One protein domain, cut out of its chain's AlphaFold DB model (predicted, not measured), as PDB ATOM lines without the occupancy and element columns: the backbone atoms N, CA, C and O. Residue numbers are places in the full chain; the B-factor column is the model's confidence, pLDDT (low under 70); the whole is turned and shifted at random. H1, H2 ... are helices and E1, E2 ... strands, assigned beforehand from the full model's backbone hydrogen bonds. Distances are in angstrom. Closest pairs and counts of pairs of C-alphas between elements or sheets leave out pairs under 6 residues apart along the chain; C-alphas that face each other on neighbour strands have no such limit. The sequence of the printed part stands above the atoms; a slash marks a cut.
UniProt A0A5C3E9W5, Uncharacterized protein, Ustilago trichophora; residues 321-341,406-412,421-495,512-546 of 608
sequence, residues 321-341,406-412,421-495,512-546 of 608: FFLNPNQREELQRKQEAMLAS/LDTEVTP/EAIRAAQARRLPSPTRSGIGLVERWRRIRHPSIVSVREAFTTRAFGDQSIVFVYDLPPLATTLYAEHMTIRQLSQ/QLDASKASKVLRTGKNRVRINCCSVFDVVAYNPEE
ATOM      1  N   PHE A 321     -41.382 -32.767 -27.428       87.94
ATOM      2  CA  PHE A 321     -40.470 -32.131 -28.390       87.94
ATOM      3  C   PHE A 321     -39.930 -30.772 -27.909       87.94
ATOM      4  O   PHE A 321     -39.050 -30.194 -28.544       87.94
ATOM      5  N   PHE A 322     -40.445 -30.250 -26.792       87.19
ATOM      6  CA  PHE A 322     -40.114 -28.929 -26.260       87.19
ATOM      7  C   PHE A 322     -39.568 -29.012 -24.830       87.19
ATOM      8  O   PHE A 322     -39.694 -30.024 -24.143       87.19
ATOM      9  N   LEU A 323     -38.996 -27.906 -24.342       87.25
ATOM     10  CA  LEU A 323     -38.618 -27.781 -22.933       87.25
ATOM     11  C   LEU A 323     -39.838 -28.036 -22.031       87.25
ATOM     12  O   LEU A 323     -40.899 -27.436 -22.245       87.25
ATOM     13  N   ASN A 324     -39.656 -28.879 -21.009       86.44
ATOM     14  CA  ASN A 324     -40.686 -29.257 -20.038       86.44
ATOM     15  C   ASN A 324     -41.397 -28.008 -19.471       86.44
ATOM     16  O   ASN A 324     -40.706 -27.059 -19.084       86.44
ATOM     17  N   PRO A 325     -42.743 -27.983 -19.381       81.12
ATOM     18  CA  PRO A 325     -43.487 -26.788 -18.971       81.12
ATOM     19  C   PRO A 325     -43.035 -26.241 -17.610       81.12
ATOM     20  O   PRO A 325     -42.838 -25.037 -17.486       81.12
ATOM     21  N   ASN A 326     -42.731 -27.107 -16.637       84.12
ATOM     22  CA  ASN A 326     -42.258 -26.691 -15.313       84.12
ATOM     23  C   ASN A 326     -40.874 -26.017 -15.360       84.12
ATOM     24  O   ASN A 326     -40.571 -25.160 -14.534       84.12
ATOM     25  N   GLN A 327     -40.006 -26.410 -16.301       86.44
ATOM     26  CA  GLN A 327     -38.697 -25.773 -16.504       86.44
ATOM     27  C   GLN A 327     -38.830 -24.462 -17.281       86.44
ATOM     28  O   GLN A 327     -38.158 -23.488 -16.949       86.44
ATOM     29  N   ARG A 328     -39.707 -24.431 -18.292       86.62
ATOM     30  CA  ARG A 328     -40.031 -23.239 -19.086       86.62
ATOM     31  C   ARG A 328     -40.576 -22.129 -18.189       86.62
ATOM     32  O   ARG A 328     -40.050 -21.022 -18.205       86.62
ATOM     33  N   GLU A 329     -41.546 -22.469 -17.345       84.38
ATOM     34  CA  GLU A 329     -42.088 -21.579 -16.323       84.38
ATOM     35  C   GLU A 329     -41.011 -21.153 -15.313       84.38
ATOM     36  O   GLU A 329     -40.842 -19.959 -15.095       84.38
ATOM     37  N   GLU A 330     -40.233 -22.073 -14.723       84.06
ATOM     38  CA  GLU A 330     -39.202 -21.700 -13.737       84.06
ATOM     39  C   GLU A 330     -38.168 -20.714 -14.315       84.06
ATOM     40  O   GLU A 330     -37.761 -19.773 -13.629       84.06
ATOM     41  N   LEU A 331     -37.766 -20.893 -15.579       86.44
ATOM     42  CA  LEU A 331     -36.880 -19.965 -16.286       86.44
ATOM     43  C   LEU A 331     -37.564 -18.627 -16.588       86.44
ATOM     44  O   LEU A 331     -36.947 -17.585 -16.372       86.44
ATOM     45  N   GLN A 332     -38.823 -18.638 -17.030       85.94
ATOM     46  CA  GLN A 332     -39.576 -17.415 -17.302       85.94
ATOM     47  C   GLN A 332     -39.798 -16.594 -16.025       85.94
ATOM     48  O   GLN A 332     -39.449 -15.418 -16.009       85.94
ATOM     49  N   ARG A 333     -40.247 -17.208 -14.918       82.25
ATOM     50  CA  ARG A 333     -40.377 -16.518 -13.619       82.25
ATOM     51  C   ARG A 333     -39.042 -15.900 -13.173       82.25
ATOM     52  O   ARG A 333     -39.016 -14.792 -12.642       82.25
ATOM     53  N   LYS A 334     -37.915 -16.591 -13.403       82.50
ATOM     54  CA  LYS A 334     -36.563 -16.077 -13.103       82.50
ATOM     55  C   LYS A 334     -36.151 -14.920 -14.020       82.50
ATOM     56  O   LYS A 334     -35.537 -13.972 -13.537       82.50
ATOM     57  N   GLN A 335     -36.497 -14.962 -15.305       82.69
ATOM     58  CA  GLN A 335     -36.286 -13.855 -16.240       82.69
ATOM     59  C   GLN A 335     -37.141 -12.636 -15.876       82.69
ATOM     60  O   GLN A 335     -36.637 -11.519 -15.895       82.69
ATOM     61  N   GLU A 336     -38.405 -12.835 -15.513       76.69
ATOM     62  CA  GLU A 336     -39.305 -11.750 -15.119       76.69
ATOM     63  C   GLU A 336     -38.882 -11.099 -13.801       76.69
ATOM     64  O   GLU A 336     -38.923  -9.876 -13.712       76.69
ATOM     65  N   ALA A 337     -38.364 -11.871 -12.836       74.94
ATOM     66  CA  ALA A 337     -37.739 -11.327 -11.629       74.94
ATOM     67  C   ALA A 337     -36.537 -10.416 -11.957       74.94
ATOM     68  O   ALA A 337     -36.495  -9.280 -11.498       74.94
ATOM     69  N   MET A 338     -35.622 -10.853 -12.834       73.25
ATOM     70  CA  MET A 338     -34.497 -10.020 -13.308       73.25
ATOM     71  C   MET A 338     -34.938  -8.785 -14.123       73.25
ATOM     72  O   MET A 338     -34.141  -7.879 -14.362       73.25
ATOM     73  N   LEU A 339     -36.192  -8.746 -14.587       71.44
ATOM     74  CA  LEU A 339     -36.798  -7.642 -15.342       71.44
ATOM     75  C   LEU A 339     -37.905  -6.928 -14.534       71.44
ATOM     76  O   LEU A 339     -38.766  -6.252 -15.110       71.44
ATOM     77  N   ALA A 340     -37.906  -7.080 -13.206       66.81
ATOM     78  CA  ALA A 340     -38.879  -6.479 -12.299       66.81
ATOM     79  C   ALA A 340     -38.438  -5.075 -11.850       66.81
ATOM     80  O   ALA A 340     -38.047  -4.852 -10.704       66.81
ATOM     81  N   SER A 341     -38.519  -4.099 -12.758       56.81
ATOM     82  CA  SER A 341     -38.328  -2.691 -12.402       56.81
ATOM     83  C   SER A 341     -39.504  -2.164 -11.572       56.81
ATOM     84  O   SER A 341     -40.642  -2.176 -12.043       56.81
ATOM     85  N   LEU A 406     -33.160  -4.230   4.418       38.44
ATOM     86  CA  LEU A 406     -33.734  -4.039   3.087       38.44
ATOM     87  C   LEU A 406     -32.870  -4.829   2.101       38.44
ATOM     88  O   LEU A 406     -31.651  -4.663   2.085       38.44
ATOM     89  N   ASP A 407     -33.506  -5.674   1.295       37.53
ATOM     90  CA  ASP A 407     -32.897  -6.252   0.102       37.53
ATOM     91  C   ASP A 407     -33.397  -5.490  -1.132       37.53
ATOM     92  O   ASP A 407     -34.572  -5.122  -1.235       37.53
ATOM     93  N   THR A 408     -32.485  -5.257  -2.070       37.00
ATOM     94  CA  THR A 408     -32.690  -4.389  -3.234       37.00
ATOM     95  C   THR A 408     -32.006  -5.014  -4.450       37.00
ATOM     96  O   THR A 408     -31.022  -5.736  -4.310       37.00
ATOM     97  N   GLU A 409     -32.514  -4.744  -5.643       33.84
ATOM     98  CA  GLU A 409     -31.973  -5.176  -6.929       33.84
ATOM     99  C   GLU A 409     -31.802  -3.942  -7.827       33.84
ATOM    100  O   GLU A 409     -32.602  -3.005  -7.774       33.84
ATOM    101  N   VAL A 410     -30.701  -3.870  -8.585       37.22
ATOM    102  CA  VAL A 410     -30.322  -2.664  -9.345       37.22
ATOM    103  C   VAL A 410     -29.599  -3.067 -10.624       37.22
ATOM    104  O   VAL A 410     -28.457  -3.513 -10.571       37.22
ATOM    105  N   THR A 411     -30.263  -2.882 -11.762       30.47
ATOM    106  CA  THR A 411     -29.823  -3.378 -13.073       30.47
ATOM    107  C   THR A 411     -28.873  -2.397 -13.785       30.47
ATOM    108  O   THR A 411     -29.308  -1.301 -14.141       30.47
ATOM    109  N   PRO A 412     -27.601  -2.754 -14.061       28.16
ATOM    110  CA  PRO A 412     -26.661  -1.872 -14.760       28.16
ATOM    111  C   PRO A 412     -26.780  -1.952 -16.295       28.16
ATOM    112  O   PRO A 412     -26.859  -3.030 -16.887       28.16
ATOM    113  N   GLU A 421     -26.501  -7.848 -12.426       37.91
ATOM    114  CA  GLU A 421     -25.894  -7.565 -11.131       37.91
ATOM    115  C   GLU A 421     -27.000  -7.115 -10.191       37.91
ATOM    116  O   GLU A 421     -27.970  -6.497 -10.626       37.91
ATOM    117  N   ALA A 422     -26.854  -7.402  -8.902       36.00
ATOM    118  CA  ALA A 422     -27.773  -6.907  -7.897       36.00
ATOM    119  C   ALA A 422     -26.995  -6.132  -6.842       36.00
ATOM    120  O   ALA A 422     -26.217  -6.692  -6.066       36.00
ATOM    121  N   ILE A 423     -27.258  -4.831  -6.755       37.72
ATOM    122  CA  ILE A 423     -26.867  -4.051  -5.582       37.72
ATOM    123  C   ILE A 423     -27.865  -4.372  -4.468       37.72
ATOM    124  O   ILE A 423     -28.731  -3.569  -4.121       37.72
ATOM    125  N   ARG A 424     -27.724  -5.580  -3.904       37.81
ATOM    126  CA  ARG A 424     -28.323  -5.940  -2.622       37.81
ATOM    127  C   ARG A 424     -27.866  -4.883  -1.626       37.81
ATOM    128  O   ARG A 424     -26.683  -4.811  -1.319       37.81
ATOM    129  N   ALA A 425     -28.777  -4.049  -1.128       33.94
ATOM    130  CA  ALA A 425     -28.457  -3.010  -0.146       33.94
ATOM    131  C   ALA A 425     -28.267  -3.619   1.258       33.94
ATOM    132  O   ALA A 425     -28.875  -3.185   2.235       33.94
ATOM    133  N   ALA A 426     -27.450  -4.676   1.337       31.64
ATOM    134  CA  ALA A 426     -27.346  -5.573   2.471       31.64
ATOM    135  C   ALA A 426     -26.867  -4.828   3.721       31.64
ATOM    136  O   ALA A 426     -25.674  -4.661   3.956       31.64
ATOM    137  N   GLN A 427     -27.850  -4.478   4.545       37.41
ATOM    138  CA  GLN A 427     -27.702  -4.030   5.918       37.41
ATOM    139  C   GLN A 427     -26.976  -2.684   6.085       37.41
ATOM    140  O   GLN A 427     -25.826  -2.621   6.517       37.41
ATOM    141  N   ALA A 428     -27.750  -1.610   5.897       32.69
ATOM    142  CA  ALA A 428     -27.535  -0.275   6.461       32.69
ATOM    143  C   ALA A 428     -27.431  -0.318   8.006       32.69
ATOM    144  O   ALA A 428     -28.336   0.075   8.743       32.69
ATOM    145  N   ARG A 429     -26.331  -0.878   8.521       39.41
ATOM    146  CA  ARG A 429     -26.002  -0.907   9.944       39.41
ATOM    147  C   ARG A 429     -25.294   0.397  10.282       39.41
ATOM    148  O   ARG A 429     -24.204   0.645   9.771       39.41
ATOM    149  N   ARG A 430     -25.867   1.178  11.200       40.69
ATOM    150  CA  ARG A 430     -25.128   2.236  11.897       40.69
ATOM    151  C   ARG A 430     -23.967   1.596  12.647       40.69
ATOM    152  O   ARG A 430     -24.176   0.948  13.669       40.69
ATOM    153  N   LEU A 431     -22.762   1.755  12.116       43.12
ATOM    154  CA  LEU A 431     -21.531   1.360  12.786       43.12
ATOM    155  C   LEU A 431     -20.973   2.578  13.540       43.12
ATOM    156  O   LEU A 431     -20.849   3.647  12.932       43.12
ATOM    157  N   PRO A 432     -20.633   2.460  14.836       41.22
ATOM    158  CA  PRO A 432     -19.851   3.483  15.516       41.22
ATOM    159  C   PRO A 432     -18.453   3.493  14.886       41.22
ATOM    160  O   PRO A 432     -17.652   2.598  15.129       41.22
ATOM    161  N   SER A 433     -18.201   4.474  14.012       45.69
ATOM    162  CA  SER A 433     -16.977   4.607  13.201       45.69
ATOM    163  C   SER A 433     -16.552   3.310  12.478       45.69
ATOM    164  O   SER A 433     -15.647   2.626  12.952       45.69
ATOM    165  N   PRO A 434     -17.132   2.970  11.305       52.94
ATOM    166  CA  PRO A 434     -16.610   1.882  10.477       52.94
ATOM    167  C   PRO A 434     -15.167   2.195  10.061       52.94
ATOM    168  O   PRO A 434     -14.922   3.049   9.201       52.94
ATOM    169  N   THR A 435     -14.198   1.529  10.687       55.06
ATOM    170  CA  THR A 435     -12.782   1.733  10.382       55.06
ATOM    171  C   THR A 435     -12.494   1.260   8.960       55.06
ATOM    172  O   THR A 435     -12.848   0.154   8.550       55.06
ATOM    173  N   ARG A 436     -11.827   2.118   8.179       61.75
ATOM    174  CA  ARG A 436     -11.501   1.859   6.765       61.75
ATOM    175  C   ARG A 436     -10.718   0.550   6.571       61.75
ATOM    176  O   ARG A 436     -10.840  -0.079   5.524       61.75
ATOM    177  N   SER A 437      -9.974   0.133   7.596       63.44
ATOM    178  CA  SER A 437      -9.252  -1.137   7.693       63.44
ATOM    179  C   SER A 437     -10.161  -2.366   7.555       63.44
ATOM    180  O   SER A 437      -9.827  -3.272   6.793       63.44
ATOM    181  N   GLY A 438     -11.328  -2.383   8.215       67.50
ATOM    182  CA  GLY A 438     -12.250  -3.526   8.188       67.50
ATOM    183  C   GLY A 438     -12.793  -3.812   6.786       67.50
ATOM    184  O   GLY A 438     -12.862  -4.965   6.367       67.50
ATOM    185  N   ILE A 439     -13.067  -2.766   5.997       75.81
ATOM    186  CA  ILE A 439     -13.498  -2.889   4.588       75.81
ATOM    187  C   ILE A 439     -12.443  -3.640   3.749       75.81
ATOM    188  O   ILE A 439     -12.793  -4.402   2.849       75.81
ATOM    189  N   GLY A 440     -11.154  -3.516   4.089       77.94
ATOM    190  CA  GLY A 440     -10.064  -4.258   3.447       77.94
ATOM    191  C   GLY A 440     -10.169  -5.783   3.581       77.94
ATOM    192  O   GLY A 440      -9.628  -6.507   2.745       77.94
ATOM    193  N   LEU A 441     -10.914  -6.302   4.564       80.81
ATOM    194  CA  LEU A 441     -11.162  -7.741   4.693       80.81
ATOM    195  C   LEU A 441     -12.078  -8.277   3.581       80.81
ATOM    196  O   LEU A 441     -11.946  -9.440   3.193       80.81
ATOM    197  N   VAL A 442     -12.943  -7.432   3.008       83.06
ATOM    198  CA  VAL A 442     -13.848  -7.800   1.904       83.06
ATOM    199  C   VAL A 442     -13.065  -8.146   0.634       83.06
ATOM    200  O   VAL A 442     -13.449  -9.062  -0.090       83.06
ATOM    201  N   GLU A 443     -11.899  -7.534   0.404       84.31
ATOM    202  CA  GLU A 443     -10.995  -7.904  -0.701       84.31
ATOM    203  C   GLU A 443     -10.500  -9.358  -0.618       84.31
ATOM    204  O   GLU A 443     -10.141  -9.957  -1.635       84.31
ATOM    205  N   ARG A 444     -10.492  -9.977   0.571       85.56
ATOM    206  CA  ARG A 444     -10.223 -11.419   0.709       85.56
ATOM    207  C   ARG A 444     -11.387 -12.226   0.130       85.56
ATOM    208  O   ARG A 444     -11.172 -13.097  -0.708       85.56
ATOM    209  N   TRP A 445     -12.617 -11.861   0.489       86.06
ATOM    210  CA  TRP A 445     -13.846 -12.511   0.027       86.06
ATOM    211  C   TRP A 445     -14.120 -12.328  -1.472       86.06
ATOM    212  O   TRP A 445     -14.578 -13.271  -2.109       86.06
ATOM    213  N   ARG A 446     -13.753 -11.188  -2.079       86.94
ATOM    214  CA  ARG A 446     -13.852 -10.961  -3.543       86.94
ATOM    215  C   ARG A 446     -13.043 -11.965  -4.381       86.94
ATOM    216  O   ARG A 446     -13.367 -12.196  -5.546       86.94
ATOM    217  N   ARG A 447     -11.992 -12.566  -3.804       85.81
ATOM    218  CA  ARG A 447     -11.182 -13.618  -4.451       85.81
ATOM    219  C   ARG A 447     -11.826 -15.007  -4.358       85.81
ATOM    220  O   ARG A 447     -11.481 -15.880  -5.149       85.81
ATOM    221  N   ILE A 448     -12.756 -15.220  -3.426       86.19
ATOM    222  CA  ILE A 448     -13.406 -16.514  -3.195       86.19
ATOM    223  C   ILE A 448     -14.566 -16.675  -4.184       86.19
ATOM    224  O   ILE A 448     -15.558 -15.950  -4.136       86.19
ATOM    225  N   ARG A 449     -14.458 -17.662  -5.079       87.12
ATOM    226  CA  ARG A 449     -15.525 -18.056  -6.010       87.12
ATOM    227  C   ARG A 449     -15.849 -19.529  -5.805       87.12
ATOM    228  O   ARG A 449     -15.033 -20.385  -6.119       87.12
ATOM    229  N   HIS A 450     -17.038 -19.817  -5.278       86.94
ATOM    230  CA  HIS A 450     -17.468 -21.173  -4.934       86.94
ATOM    231  C   HIS A 450     -18.956 -21.367  -5.281       86.94
ATOM    232  O   HIS A 450     -19.754 -20.478  -4.982       86.94
ATOM    233  N   PRO A 451     -19.386 -22.496  -5.887       86.75
ATOM    234  CA  PRO A 451     -20.769 -22.692  -6.347       86.75
ATOM    235  C   PRO A 451     -21.842 -22.618  -5.245       86.75
ATOM    236  O   PRO A 451     -23.014 -22.381  -5.583       86.75
ATOM    237  N   SER A 452     -21.436 -22.800  -3.983       88.25
ATOM    238  CA  SER A 452     -22.266 -22.815  -2.763       88.25
ATOM    239  C   SER A 452     -22.095 -21.558  -1.884       88.25
ATOM    240  O   SER A 452     -22.578 -21.521  -0.757       88.25
ATOM    241  N   ILE A 453     -21.413 -20.516  -2.375       87.69
ATOM    242  CA  ILE A 453     -21.272 -19.211  -1.704       87.69
ATOM    243  C   ILE A 453     -21.798 -18.125  -2.651       87.69
ATOM    244  O   ILE A 453     -21.637 -18.223  -3.868       87.69
ATOM    245  N   VAL A 454     -22.462 -17.097  -2.121       86.69
ATOM    246  CA  VAL A 454     -22.814 -15.897  -2.891       86.69
ATOM    247  C   VAL A 454     -21.587 -14.986  -2.975       86.69
ATOM    248  O   VAL A 454     -21.093 -14.512  -1.954       86.69
ATOM    249  N   SER A 455     -21.086 -14.742  -4.187       84.94
ATOM    250  CA  SER A 455     -19.910 -13.902  -4.424       84.94
ATOM    251  C   SER A 455     -20.157 -12.443  -4.027       84.94
ATOM    252  O   SER A 455     -21.165 -11.842  -4.406       84.94
ATOM    253  N   VAL A 456     -19.205 -11.873  -3.279       85.88
ATOM    254  CA  VAL A 456     -19.156 -10.441  -2.951       85.88
ATOM    255  C   VAL A 456     -18.490  -9.693  -4.103       85.88
ATOM    256  O   VAL A 456     -17.401 -10.074  -4.537       85.88
ATOM    257  N   ARG A 457     -19.111  -8.614  -4.583       83.69
ATOM    258  CA  ARG A 457     -18.555  -7.757  -5.644       83.69
ATOM    259  C   ARG A 457     -17.766  -6.573  -5.104       83.69
ATOM    260  O   ARG A 457     -16.689  -6.285  -5.623       83.69
ATOM    261  N   GLU A 458     -18.295  -5.900  -4.088       83.12
ATOM    262  CA  GLU A 458     -17.762  -4.657  -3.517       83.12
ATOM    263  C   GLU A 458     -18.416  -4.390  -2.150       83.12
ATOM    264  O   GLU A 458     -19.525  -4.864  -1.897       83.12
ATOM    265  N   ALA A 459     -17.760  -3.618  -1.281       83.75
ATOM    266  CA  ALA A 459     -18.400  -3.025  -0.110       83.75
ATOM    267  C   ALA A 459     -17.896  -1.593   0.106       83.75
ATOM    268  O   ALA A 459     -16.698  -1.334   0.006       83.75
ATOM    269  N   PHE A 460     -18.805  -0.665   0.407       80.56
ATOM    270  CA  PHE A 460     -18.493   0.757   0.562       80.56
ATOM    271  C   PHE A 460     -19.386   1.427   1.610       80.56
ATOM    272  O   PHE A 460     -20.496   0.973   1.890       80.56
ATOM    273  N   THR A 461     -18.914   2.533   2.186       80.44
ATOM    274  CA  THR A 461     -19.717   3.387   3.071       80.44
ATOM    275  C   THR A 461     -20.382   4.518   2.290       80.44
ATOM    276  O   THR A 461     -19.825   5.053   1.333       80.44
ATOM    277  N   THR A 462     -21.597   4.890   2.687       75.62
ATOM    278  CA  THR A 462     -22.396   5.942   2.048       75.62
ATOM    279  C   THR A 462     -23.148   6.768   3.089       75.62
ATOM    280  O   THR A 462     -23.401   6.308   4.202       75.62
ATOM    281  N   ARG A 463     -23.515   7.998   2.711       78.94
ATOM    282  CA  ARG A 463     -24.403   8.884   3.482       78.94
ATOM    283  C   ARG A 463     -25.732   9.187   2.781       78.94
ATOM    284  O   ARG A 463     -26.541   9.943   3.309       78.94
ATOM    285  N   ALA A 464     -25.988   8.577   1.620       69.56
ATOM    286  CA  ALA A 464     -27.185   8.837   0.813       69.56
ATOM    287  C   ALA A 464     -28.508   8.430   1.495       69.56
ATOM    288  O   ALA A 464     -29.559   8.961   1.156       69.56
ATOM    289  N   PHE A 465     -28.462   7.531   2.486       70.38
ATOM    290  CA  PHE A 465     -29.626   7.132   3.289       70.38
ATOM    291  C   PHE A 465     -29.906   8.061   4.490       70.38
ATOM    292  O   PHE A 465     -30.795   7.778   5.287       70.38
ATOM    293  N   GLY A 466     -29.151   9.157   4.642       74.50
ATOM    294  CA  GLY A 466     -29.289  10.109   5.752       74.50
ATOM    295  C   GLY A 466     -28.484   9.762   7.012       74.50
ATOM    296  O   GLY A 466     -28.471  10.545   7.959       74.50
ATOM    297  N   ASP A 467     -27.774   8.630   7.038       74.69
ATOM    298  CA  ASP A 467     -26.843   8.268   8.111       74.69
ATOM    299  C   ASP A 467     -25.555   7.607   7.593       74.69
ATOM    300  O   ASP A 467     -25.348   7.470   6.389       74.69
ATOM    301  N   GLN A 468     -24.638   7.256   8.502       77.75
ATOM    302  CA  GLN A 468     -23.379   6.590   8.156       77.75
ATOM    303  C   GLN A 468     -23.614   5.085   7.972       77.75
ATOM    304  O   GLN A 468     -23.424   4.292   8.896       77.75
ATOM    305  N   SER A 469     -24.045   4.725   6.768       76.44
ATOM    306  CA  SER A 469     -24.376   3.360   6.363       76.44
ATOM    307  C   SER A 469     -23.230   2.684   5.604       76.44
ATOM    308  O   SER A 469     -22.415   3.340   4.950       76.44
ATOM    309  N   ILE A 470     -23.202   1.353   5.643       79.00
ATOM    310  CA  ILE A 470     -22.373   0.493   4.787       79.00
ATOM    311  C   ILE A 470     -23.272  -0.307   3.832       79.00
ATOM    312  O   ILE A 470     -24.413  -0.621   4.168       79.00
ATOM    313  N   VAL A 471     -22.772  -0.599   2.632       80.31
ATOM    314  CA  VAL A 471     -23.455  -1.362   1.577       80.31
ATOM    315  C   VAL A 471     -22.523  -2.473   1.096       80.31
ATOM    316  O   VAL A 471     -21.356  -2.204   0.820       80.31
ATOM    317  N   PHE A 472     -23.038  -3.699   0.969       81.50
ATOM    318  CA  PHE A 472     -22.310  -4.876   0.474       81.50
ATOM    319  C   PHE A 472     -22.991  -5.431  -0.785       81.50
ATOM    320  O   PHE A 472     -24.127  -5.896  -0.716       81.50
ATOM    321  N   VAL A 473     -22.303  -5.406  -1.925       82.38
ATOM    322  CA  VAL A 473     -22.826  -5.822  -3.237       82.38
ATOM    323  C   VAL A 473     -22.609  -7.327  -3.449       82.38
ATOM    324  O   VAL A 473     -21.496  -7.819  -3.258       82.38
ATOM    325  N   TYR A 474     -23.641  -8.055  -3.894       83.31
ATOM    326  CA  TYR A 474     -23.643  -9.522  -4.028       83.31
ATOM    327  C   TYR A 474     -24.261  -9.994  -5.354       83.31
ATOM    328  O   TYR A 474     -25.245  -9.424  -5.816       83.31
ATOM    329  N   ASP A 475     -23.771 -11.099  -5.925       81.56
ATOM    330  CA  ASP A 475     -24.425 -11.751  -7.074       81.56
ATOM    331  C   ASP A 475     -25.744 -12.446  -6.668       81.56
ATOM    332  O   ASP A 475     -25.752 -13.603  -6.234       81.56
ATOM    333  N   LEU A 476     -26.881 -11.757  -6.816       72.75
ATOM    334  CA  LEU A 476     -28.201 -12.307  -6.491       72.75
ATOM    335  C   LEU A 476     -28.598 -13.446  -7.456       72.75
ATOM    336  O   LEU A 476     -28.624 -13.248  -8.670       72.75
ATOM    337  N   PRO A 477     -28.980 -14.633  -6.950       78.50
ATOM    338  CA  PRO A 477     -29.691 -15.632  -7.738       78.50
ATOM    339  C   PRO A 477     -31.180 -15.238  -7.839       78.50
ATOM    340  O   PRO A 477     -31.805 -15.027  -6.794       78.50
ATOM    341  N   PRO A 478     -31.784 -15.168  -9.041       78.44
ATOM    342  CA  PRO A 478     -33.185 -14.780  -9.184       78.44
ATOM    343  C   PRO A 478     -34.120 -15.797  -8.517       78.44
ATOM    344  O   PRO A 478     -33.931 -17.013  -8.641       78.44
ATOM    345  N   LEU A 479     -35.136 -15.280  -7.819       78.44
ATOM    346  CA  LEU A 479     -36.103 -16.038  -7.008       78.44
ATOM    347  C   LEU A 479     -35.482 -16.914  -5.900       78.44
ATOM    348  O   LEU A 479     -36.036 -17.951  -5.536       78.44
ATOM    349  N   ALA A 480     -34.339 -16.506  -5.340       81.75
ATOM    350  CA  ALA A 480     -33.746 -17.192  -4.195       81.75
ATOM    351  C   ALA A 480     -34.579 -17.015  -2.907       81.75
ATOM    352  O   ALA A 480     -34.773 -15.894  -2.435       81.75
ATOM    353  N   THR A 481     -35.020 -18.124  -2.305       83.62
ATOM    354  CA  THR A 481     -35.729 -18.157  -1.009       83.62
ATOM    355  C   THR A 481     -34.755 -18.422   0.138       83.62
ATOM    356  O   THR A 481     -33.767 -19.128  -0.049       83.62
ATOM    357  N   THR A 482     -34.997 -17.891   1.341       86.25
ATOM    358  CA  THR A 482     -34.217 -18.297   2.527       86.25
ATOM    359  C   THR A 482     -34.703 -19.653   3.044       86.25
ATOM    360  O   THR A 482     -35.893 -19.962   2.941       86.25
ATOM    361  N   LEU A 483     -33.818 -20.458   3.646       81.88
ATOM    362  CA  LEU A 483     -34.237 -21.710   4.299       81.88
ATOM    363  C   LEU A 483     -35.221 -21.451   5.450       81.88
ATOM    364  O   LEU A 483     -36.108 -22.267   5.693       81.88
ATOM    365  N   TYR A 484     -35.109 -20.293   6.110       79.62
ATOM    366  CA  TYR A 484     -36.097 -19.826   7.084       79.62
ATOM    367  C   TYR A 484     -37.509 -19.723   6.479       79.62
ATOM    368  O   TYR A 484     -38.433 -20.371   6.972       79.62
ATOM    369  N   ALA A 485     -37.660 -18.964   5.384       78.25
ATOM    370  CA  ALA A 485     -38.951 -18.736   4.731       78.25
ATOM    371  C   ALA A 485     -39.607 -20.039   4.243       78.25
ATOM    372  O   ALA A 485     -40.828 -20.173   4.258       78.25
ATOM    373  N   GLU A 486     -38.796 -21.010   3.823       77.50
ATOM    374  CA  GLU A 486     -39.277 -22.268   3.261       77.50
ATOM    375  C   GLU A 486     -39.591 -23.340   4.314       77.50
ATOM    376  O   GLU A 486     -40.613 -24.014   4.218       77.50
ATOM    377  N   HIS A 487     -38.734 -23.526   5.321       76.50
ATOM    378  CA  HIS A 487     -38.844 -24.670   6.237       76.50
ATOM    379  C   HIS A 487     -39.294 -24.298   7.654       76.50
ATOM    380  O   HIS A 487     -39.834 -25.152   8.358       76.50
ATOM    381  N   MET A 488     -39.106 -23.042   8.073       74.06
ATOM    382  CA  MET A 488     -39.513 -22.575   9.403       74.06
ATOM    383  C   MET A 488     -40.847 -21.818   9.365       74.06
ATOM    384  O   MET A 488     -41.669 -22.011  10.258       74.06
ATOM    385  N   THR A 489     -41.119 -21.030   8.319       67.44
ATOM    386  CA  THR A 489     -42.377 -20.264   8.216       67.44
ATOM    387  C   THR A 489     -43.584 -21.126   7.821       67.44
ATOM    388  O   THR A 489     -44.652 -20.969   8.409       67.44
ATOM    389  N   ILE A 490     -43.429 -22.091   6.900       56.94
ATOM    390  CA  ILE A 490     -44.546 -22.950   6.441       56.94
ATOM    391  C   ILE A 490     -45.193 -23.736   7.600       56.94
ATOM    392  O   ILE A 490     -46.410 -23.911   7.617       56.94
ATOM    393  N   ARG A 491     -44.414 -24.134   8.618       50.62
ATOM    394  CA  ARG A 491     -44.926 -24.871   9.790       50.62
ATOM    395  C   ARG A 491     -45.939 -24.100  10.642       50.62
ATOM    396  O   ARG A 491     -46.720 -24.743  11.333       50.62
ATOM    397  N   GLN A 492     -45.943 -22.764  10.610       44.62
ATOM    398  CA  GLN A 492     -46.916 -21.975  11.380       44.62
ATOM    399  C   GLN A 492     -48.286 -21.897  10.692       44.62
ATOM    400  O   GLN A 492     -49.305 -21.862  11.374       44.62
ATOM    401  N   LEU A 493     -48.327 -21.937   9.355       43.91
ATOM    402  CA  LEU A 493     -49.583 -21.949   8.596       43.91
ATOM    403  C   LEU A 493     -50.279 -23.317   8.635       43.91
ATOM    404  O   LEU A 493     -51.494 -23.383   8.547       43.91
ATOM    405  N   SER A 494     -49.537 -24.410   8.838       42.28
ATOM    406  CA  SER A 494     -50.107 -25.755   9.014       42.28
ATOM    407  C   SER A 494     -50.676 -26.033  10.418       42.28
ATOM    408  O   SER A 494     -50.936 -27.191  10.737       42.28
ATOM    409  N   GLN A 495     -50.800 -25.021  11.286       44.31
ATOM    410  CA  GLN A 495     -51.122 -25.197  12.712       44.31
ATOM    411  C   GLN A 495     -52.325 -24.360  13.197       44.31
ATOM    412  O   GLN A 495     -52.599 -24.323  14.393       44.31
ATOM    413  N   GLN A 512     -35.612 -17.254  17.648       36.78
ATOM    414  CA  GLN A 512     -35.187 -16.016  16.998       36.78
ATOM    415  C   GLN A 512     -33.704 -16.026  16.578       36.78
ATOM    416  O   GLN A 512     -33.348 -15.381  15.587       36.78
ATOM    417  N   LEU A 513     -32.846 -16.776  17.281       38.94
ATOM    418  CA  LEU A 513     -31.415 -16.878  16.964       38.94
ATOM    419  C   LEU A 513     -31.172 -17.848  15.799       38.94
ATOM    420  O   LEU A 513     -30.503 -17.476  14.831       38.94
ATOM    421  N   ASP A 514     -31.809 -19.019  15.808       49.97
ATOM    422  CA  ASP A 514     -31.759 -19.979  14.692       49.97
ATOM    423  C   ASP A 514     -32.361 -19.405  13.411       49.97
ATOM    424  O   ASP A 514     -31.792 -19.544  12.325       49.97
ATOM    425  N   ALA A 515     -33.479 -18.680  13.539       50.41
ATOM    426  CA  ALA A 515     -34.086 -17.949  12.435       50.41
ATOM    427  C   ALA A 515     -33.097 -16.980  11.775       50.41
ATOM    428  O   ALA A 515     -33.067 -16.872  10.548       50.41
ATOM    429  N   SER A 516     -32.255 -16.302  12.567       59.00
ATOM    430  CA  SER A 516     -31.260 -15.365  12.040       59.00
ATOM    431  C   SER A 516     -30.227 -16.063  11.142       59.00
ATOM    432  O   SER A 516     -29.901 -15.534  10.078       59.00
ATOM    433  N   LYS A 517     -29.802 -17.282  11.503       66.31
ATOM    434  CA  LYS A 517     -28.842 -18.112  10.754       66.31
ATOM    435  C   LYS A 517     -29.487 -18.760   9.527       66.31
ATOM    436  O   LYS A 517     -28.985 -18.606   8.413       66.31
ATOM    437  N   ALA A 518     -30.662 -19.373   9.683       69.06
ATOM    438  CA  ALA A 518     -31.442 -19.945   8.579       69.06
ATOM    439  C   ALA A 518     -31.890 -18.894   7.539       69.06
ATOM    440  O   ALA A 518     -32.119 -19.220   6.372       69.06
ATOM    441  N   SER A 519     -31.976 -17.618   7.932       74.69
ATOM    442  CA  SER A 519     -32.234 -16.481   7.038       74.69
ATOM    443  C   SER A 519     -31.018 -16.096   6.170       74.69
ATOM    444  O   SER A 519     -31.174 -15.458   5.128       74.69
ATOM    445  N   LYS A 520     -29.793 -16.514   6.530       81.81
ATOM    446  CA  LYS A 520     -28.569 -16.267   5.737       81.81
ATOM    447  C   LYS A 520     -28.205 -17.387   4.760       81.81
ATOM    448  O   LYS A 520     -27.260 -17.225   3.991       81.81
ATOM    449  N   VAL A 521     -28.969 -18.478   4.711       84.25
ATOM    450  CA  VAL A 521     -28.803 -19.531   3.696       84.25
ATOM    451  C   VAL A 521     -29.920 -19.423   2.659       84.25
ATOM    452  O   VAL A 521     -31.102 -19.466   2.998       84.25
ATOM    453  N   LEU A 522     -29.539 -19.276   1.389       85.00
ATOM    454  CA  LEU A 522     -30.449 -19.129   0.255       85.00
ATOM    455  C   LEU A 522     -30.575 -20.437  -0.527       85.00
ATOM    456  O   LEU A 522     -29.575 -20.953  -1.023       85.00
ATOM    457  N   ARG A 523     -31.796 -20.928  -0.750       86.50
ATOM    458  CA  ARG A 523     -32.083 -21.902  -1.804       86.50
ATOM    459  C   ARG A 523     -32.164 -21.173  -3.146       86.50
ATOM    460  O   ARG A 523     -32.912 -20.216  -3.307       86.50
ATOM    461  N   THR A 524     -31.387 -21.638  -4.117       84.31
ATOM    462  CA  THR A 524     -31.195 -21.005  -5.443       84.31
ATOM    463  C   THR A 524     -31.748 -21.845  -6.601       84.31
ATOM    464  O   THR A 524     -31.928 -21.368  -7.724       84.31
ATOM    465  N   GLY A 525     -32.047 -23.108  -6.318       81.25
ATOM    466  CA  GLY A 525     -32.648 -24.081  -7.218       81.25
ATOM    467  C   GLY A 525     -32.972 -25.362  -6.453       81.25
ATOM    468  O   GLY A 525     -32.740 -25.448  -5.243       81.25
ATOM    469  N   LYS A 526     -33.494 -26.368  -7.156       82.56
ATOM    470  CA  LYS A 526     -33.836 -27.680  -6.583       82.56
ATOM    471  C   LYS A 526     -32.593 -28.281  -5.913       82.56
ATOM    472  O   LYS A 526     -31.552 -28.394  -6.552       82.56
ATOM    473  N   ASN A 527     -32.697 -28.563  -4.614       83.38
ATOM    474  CA  ASN A 527     -31.627 -29.027  -3.717       83.38
ATOM    475  C   ASN A 527     -30.348 -28.155  -3.645       83.38
ATOM    476  O   ASN A 527     -29.383 -28.561  -3.006       83.38
ATOM    477  N   ARG A 528     -30.318 -26.948  -4.234       87.56
ATOM    478  CA  ARG A 528     -29.103 -26.116  -4.312       87.56
ATOM    479  C   ARG A 528     -29.145 -24.912  -3.376       87.56
ATOM    480  O   ARG A 528     -29.775 -23.897  -3.689       87.56
ATOM    481  N   VAL A 529     -28.387 -24.986  -2.286       88.81
ATOM    482  CA  VAL A 529     -28.186 -23.889  -1.326       88.81
ATOM    483  C   VAL A 529     -26.928 -23.057  -1.609       88.81
ATOM    484  O   VAL A 529     -25.974 -23.529  -2.228       88.81
ATOM    485  N   ARG A 530     -26.930 -21.797  -1.157       87.25
ATOM    486  CA  ARG A 530     -25.760 -20.915  -1.071       87.25
ATOM    487  C   ARG A 530     -25.744 -20.134   0.241       87.25
ATOM    488  O   ARG A 530     -26.787 -19.652   0.680       87.25
ATOM    489  N   ILE A 531     -24.557 -19.939   0.812       86.94
ATOM    490  CA  ILE A 531     -24.352 -19.037   1.955       86.94
ATOM    491  C   ILE A 531     -24.353 -17.583   1.456       86.94
ATOM    492  O   ILE A 531     -23.640 -17.254   0.507       86.94
ATOM    493  N   ASN A 532     -25.165 -16.730   2.079       84.38
ATOM    494  CA  ASN A 532     -25.314 -15.300   1.797       84.38
ATOM    495  C   ASN A 532     -24.777 -14.459   2.976       84.38
ATOM    496  O   ASN A 532     -24.567 -14.972   4.071       84.38
ATOM    497  N   CYS A 533     -24.564 -13.156   2.768       80.62
ATOM    498  CA  CYS A 533     -23.994 -12.231   3.761       80.62
ATOM    499  C   CYS A 533     -22.576 -12.587   4.270       80.62
ATOM    500  O   CYS A 533     -22.140 -12.063   5.296       80.62
ATOM    501  N   CYS A 534     -21.815 -13.410   3.538       79.69
ATOM    502  CA  CYS A 534     -20.378 -13.588   3.768       79.69
ATOM    503  C   CYS A 534     -19.649 -12.230   3.740       79.69
ATOM    504  O   CYS A 534     -20.040 -11.341   2.981       79.69
ATOM    505  N   SER A 535     -18.599 -12.067   4.550       81.25
ATOM    506  CA  SER A 535     -17.898 -10.801   4.858       81.25
ATOM    507  C   SER A 535     -18.646  -9.747   5.692       81.25
ATOM    508  O   SER A 535     -17.987  -8.852   6.214       81.25
ATOM    509  N   VAL A 536     -19.974  -9.829   5.898       82.31
ATOM    510  CA  VAL A 536     -20.667  -8.831   6.750       82.31
ATOM    511  C   VAL A 536     -20.160  -8.902   8.188       82.31
ATOM    512  O   VAL A 536     -19.948  -7.866   8.810       82.31
ATOM    513  N   PHE A 537     -19.943 -10.111   8.714       79.12
ATOM    514  CA  PHE A 537     -19.462 -10.289  10.082       79.12
ATOM    515  C   PHE A 537     -18.010  -9.809  10.246       79.12
ATOM    516  O   PHE A 537     -17.769  -9.005  11.140       79.12
ATOM    517  N   ASP A 538     -17.092 -10.182   9.336       78.19
ATOM    518  CA  ASP A 538     -15.687  -9.725   9.319       78.19
ATOM    519  C   ASP A 538     -15.536  -8.206   9.502       78.19
ATOM    520  O   ASP A 538     -14.617  -7.755  10.173       78.19
ATOM    521  N   VAL A 539     -16.411  -7.415   8.866       79.31
ATOM    522  CA  VAL A 539     -16.353  -5.942   8.881       79.31
ATOM    523  C   VAL A 539     -17.061  -5.349  10.103       79.31
ATOM    524  O   VAL A 539     -16.691  -4.276  10.574       79.31
ATOM    525  N   VAL A 540     -18.101  -6.018  10.604       77.19
ATOM    526  CA  VAL A 540     -18.922  -5.560  11.737       77.19
ATOM    527  C   VAL A 540     -18.255  -5.846  13.080       77.19
ATOM    528  O   VAL A 540     -18.320  -5.004  13.970       77.19
ATOM    529  N   ALA A 541     -17.636  -7.017  13.221       73.94
ATOM    530  CA  ALA A 541     -16.908  -7.461  14.409       73.94
ATOM    531  C   ALA A 541     -15.387  -7.275  14.235       73.94
ATOM    532  O   ALA A 541     -14.590  -8.080  14.710       73.94
ATOM    533  N   TYR A 542     -14.978  -6.242  13.488       77.50
ATOM    534  CA  TYR A 542     -13.573  -6.002  13.176       77.50
ATOM    535  C   TYR A 542     -12.809  -5.423  14.377       77.50
ATOM    536  O   TYR A 542     -12.743  -4.206  14.565       77.50
ATOM    537  N   ASN A 543     -12.188  -6.309  15.152       74.62
ATOM    538  CA  ASN A 543     -11.244  -5.960  16.208       74.62
ATOM    539  C   ASN A 543      -9.817  -5.884  15.619       74.62
ATOM    540  O   ASN A 543      -9.333  -6.889  15.097       74.62
ATOM    541  N   PRO A 544      -9.114  -4.732  15.675       68.75
ATOM    542  CA  PRO A 544      -7.769  -4.603  15.100       68.75
ATOM    543  C   PRO A 544      -6.696  -5.373  15.887       68.75
ATOM    544  O   PRO A 544      -5.733  -5.842  15.288       68.75
ATOM    545  N   GLU A 545      -6.891  -5.545  17.197       65.00
ATOM    546  CA  GLU A 545      -5.978  -6.273  18.092       65.00
ATOM    547  C   GLU A 545      -6.095  -7.805  17.961       65.00
ATOM    548  O   GLU A 545      -5.235  -8.551  18.425       65.00
ATOM    549  N   GLU A 546      -7.171  -8.306  17.345       62.50
ATOM    550  CA  GLU A 546      -7.559  -9.714  17.424       62.50
ATOM    551  C   GLU A 546      -7.227 -10.455  16.119       62.50
ATOM    552  O   GLU A 546      -7.909 -10.329  15.099       62.50
TER     553      GLU A 546
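Overview. This is residues 321 to 341, 406 to 412, 421 to 495 and 512 to 546 of the 608 residues of an uncharacterized protein of Ustilago trichophora (UniProt A0A5C3E9W5). The model is a loose assembly of two small strand hairpins, E1 with E2 and E3 with E4, which lie apart, each with short helices near it: H2, H3 and H7 by the first, H4 and H6 by the second. Helix H1 lies off to one side, away from the other named elements; residues 321 to 329 stick out at one end and residues 490 to 495, with H5, stick out elsewhere. The printed part has 138 residues, in the order H1 H2 H3 E1 E2 H4 H5 H6 E3 E4 H7, with two antiparallel two-stranded sheets, E1 - E2 and E3 - E4. The class is mixed, helices and strands, with under half of the residues in named elements. The whole is only just loose, close to compact, with a radius of gyration of the C-alphas of 17.3 A and spans of 61 by 41 by 31 A.

Arrangement. H1, residues 325 to 338, is apart from each other named element. H2, residues 436 to 439, and H3, residues 442 to 445, meet only through their link. E1, residues 456 to 462, and E2, residues 469 to 474, form a hairpin, antiparallel at 163 degrees, with N 460 and O 471 at 3.0 A and N 473 and O 458 at 2.8 A, within hydrogen-bond range. The closest C-alphas of H3 and E1, Trp 445 and Val 456, are 6.4 A apart. H4, residues 483 to 488, and H5, residues 490 to 493, meet only through their link. H6, residues 512 to 518, touches H4 at a steep tilt of 52 degrees, opposite ways; their closest C-alphas, Tyr 484 and Ala 518, are 4.9 A apart. E3, residues 521 to 525, and E4, residues 528 to 531, form a hairpin, antiparallel at 150 degrees, with N 522 and O 530 at 2.9 A, within hydrogen-bond range. Residues 481 to 482 pair antiparallel with residues 522 to 523 of E3. The closest C-alphas of H4 and E3, Leu 483 and Val 521, are 5.9 A apart. H7, residues 536 to 540, touches H2, the closest C-alphas being those of Gly 438 and Val 539, 4.8 A apart. In H1, H4, H6 and H7 every O i to N i+4 pair is within hydrogen-bond range; H2, H3 and H5 are too short for such a pair.

Along the chain. H1 begins at C-alpha 325 (-43.487, -26.788, -18.971) and is 19.9 A long from first to last C-alpha. E1 is 17.4 A, E2 16.6 A, E3 12.4 A, E4 10.6 A and H6 10.0 A long. E1 begins at C-alpha 456 (-19.156, -10.441, -2.951). H7 ends at C-alpha 540 (-18.922, -5.560, 11.737).

Size, cuts and confidence. The C-alphas of Phe 321 and Glu 545 are the two farthest apart, 63.4 A. Residues 342 to 405, 413 to 420 and 496 to 511 are not printed, with C-alpha gaps of 16.2 A, 6.8 A and 18.9 A across the cuts. Of the links that are printed whole, none is long. Residues 421 to 435 hold no named element. The mean pLDDT of the printed part is 70.6; 45 residues are under 70, among them 406 to 412, 421 to 438, 489 to 495 and 512 to 518.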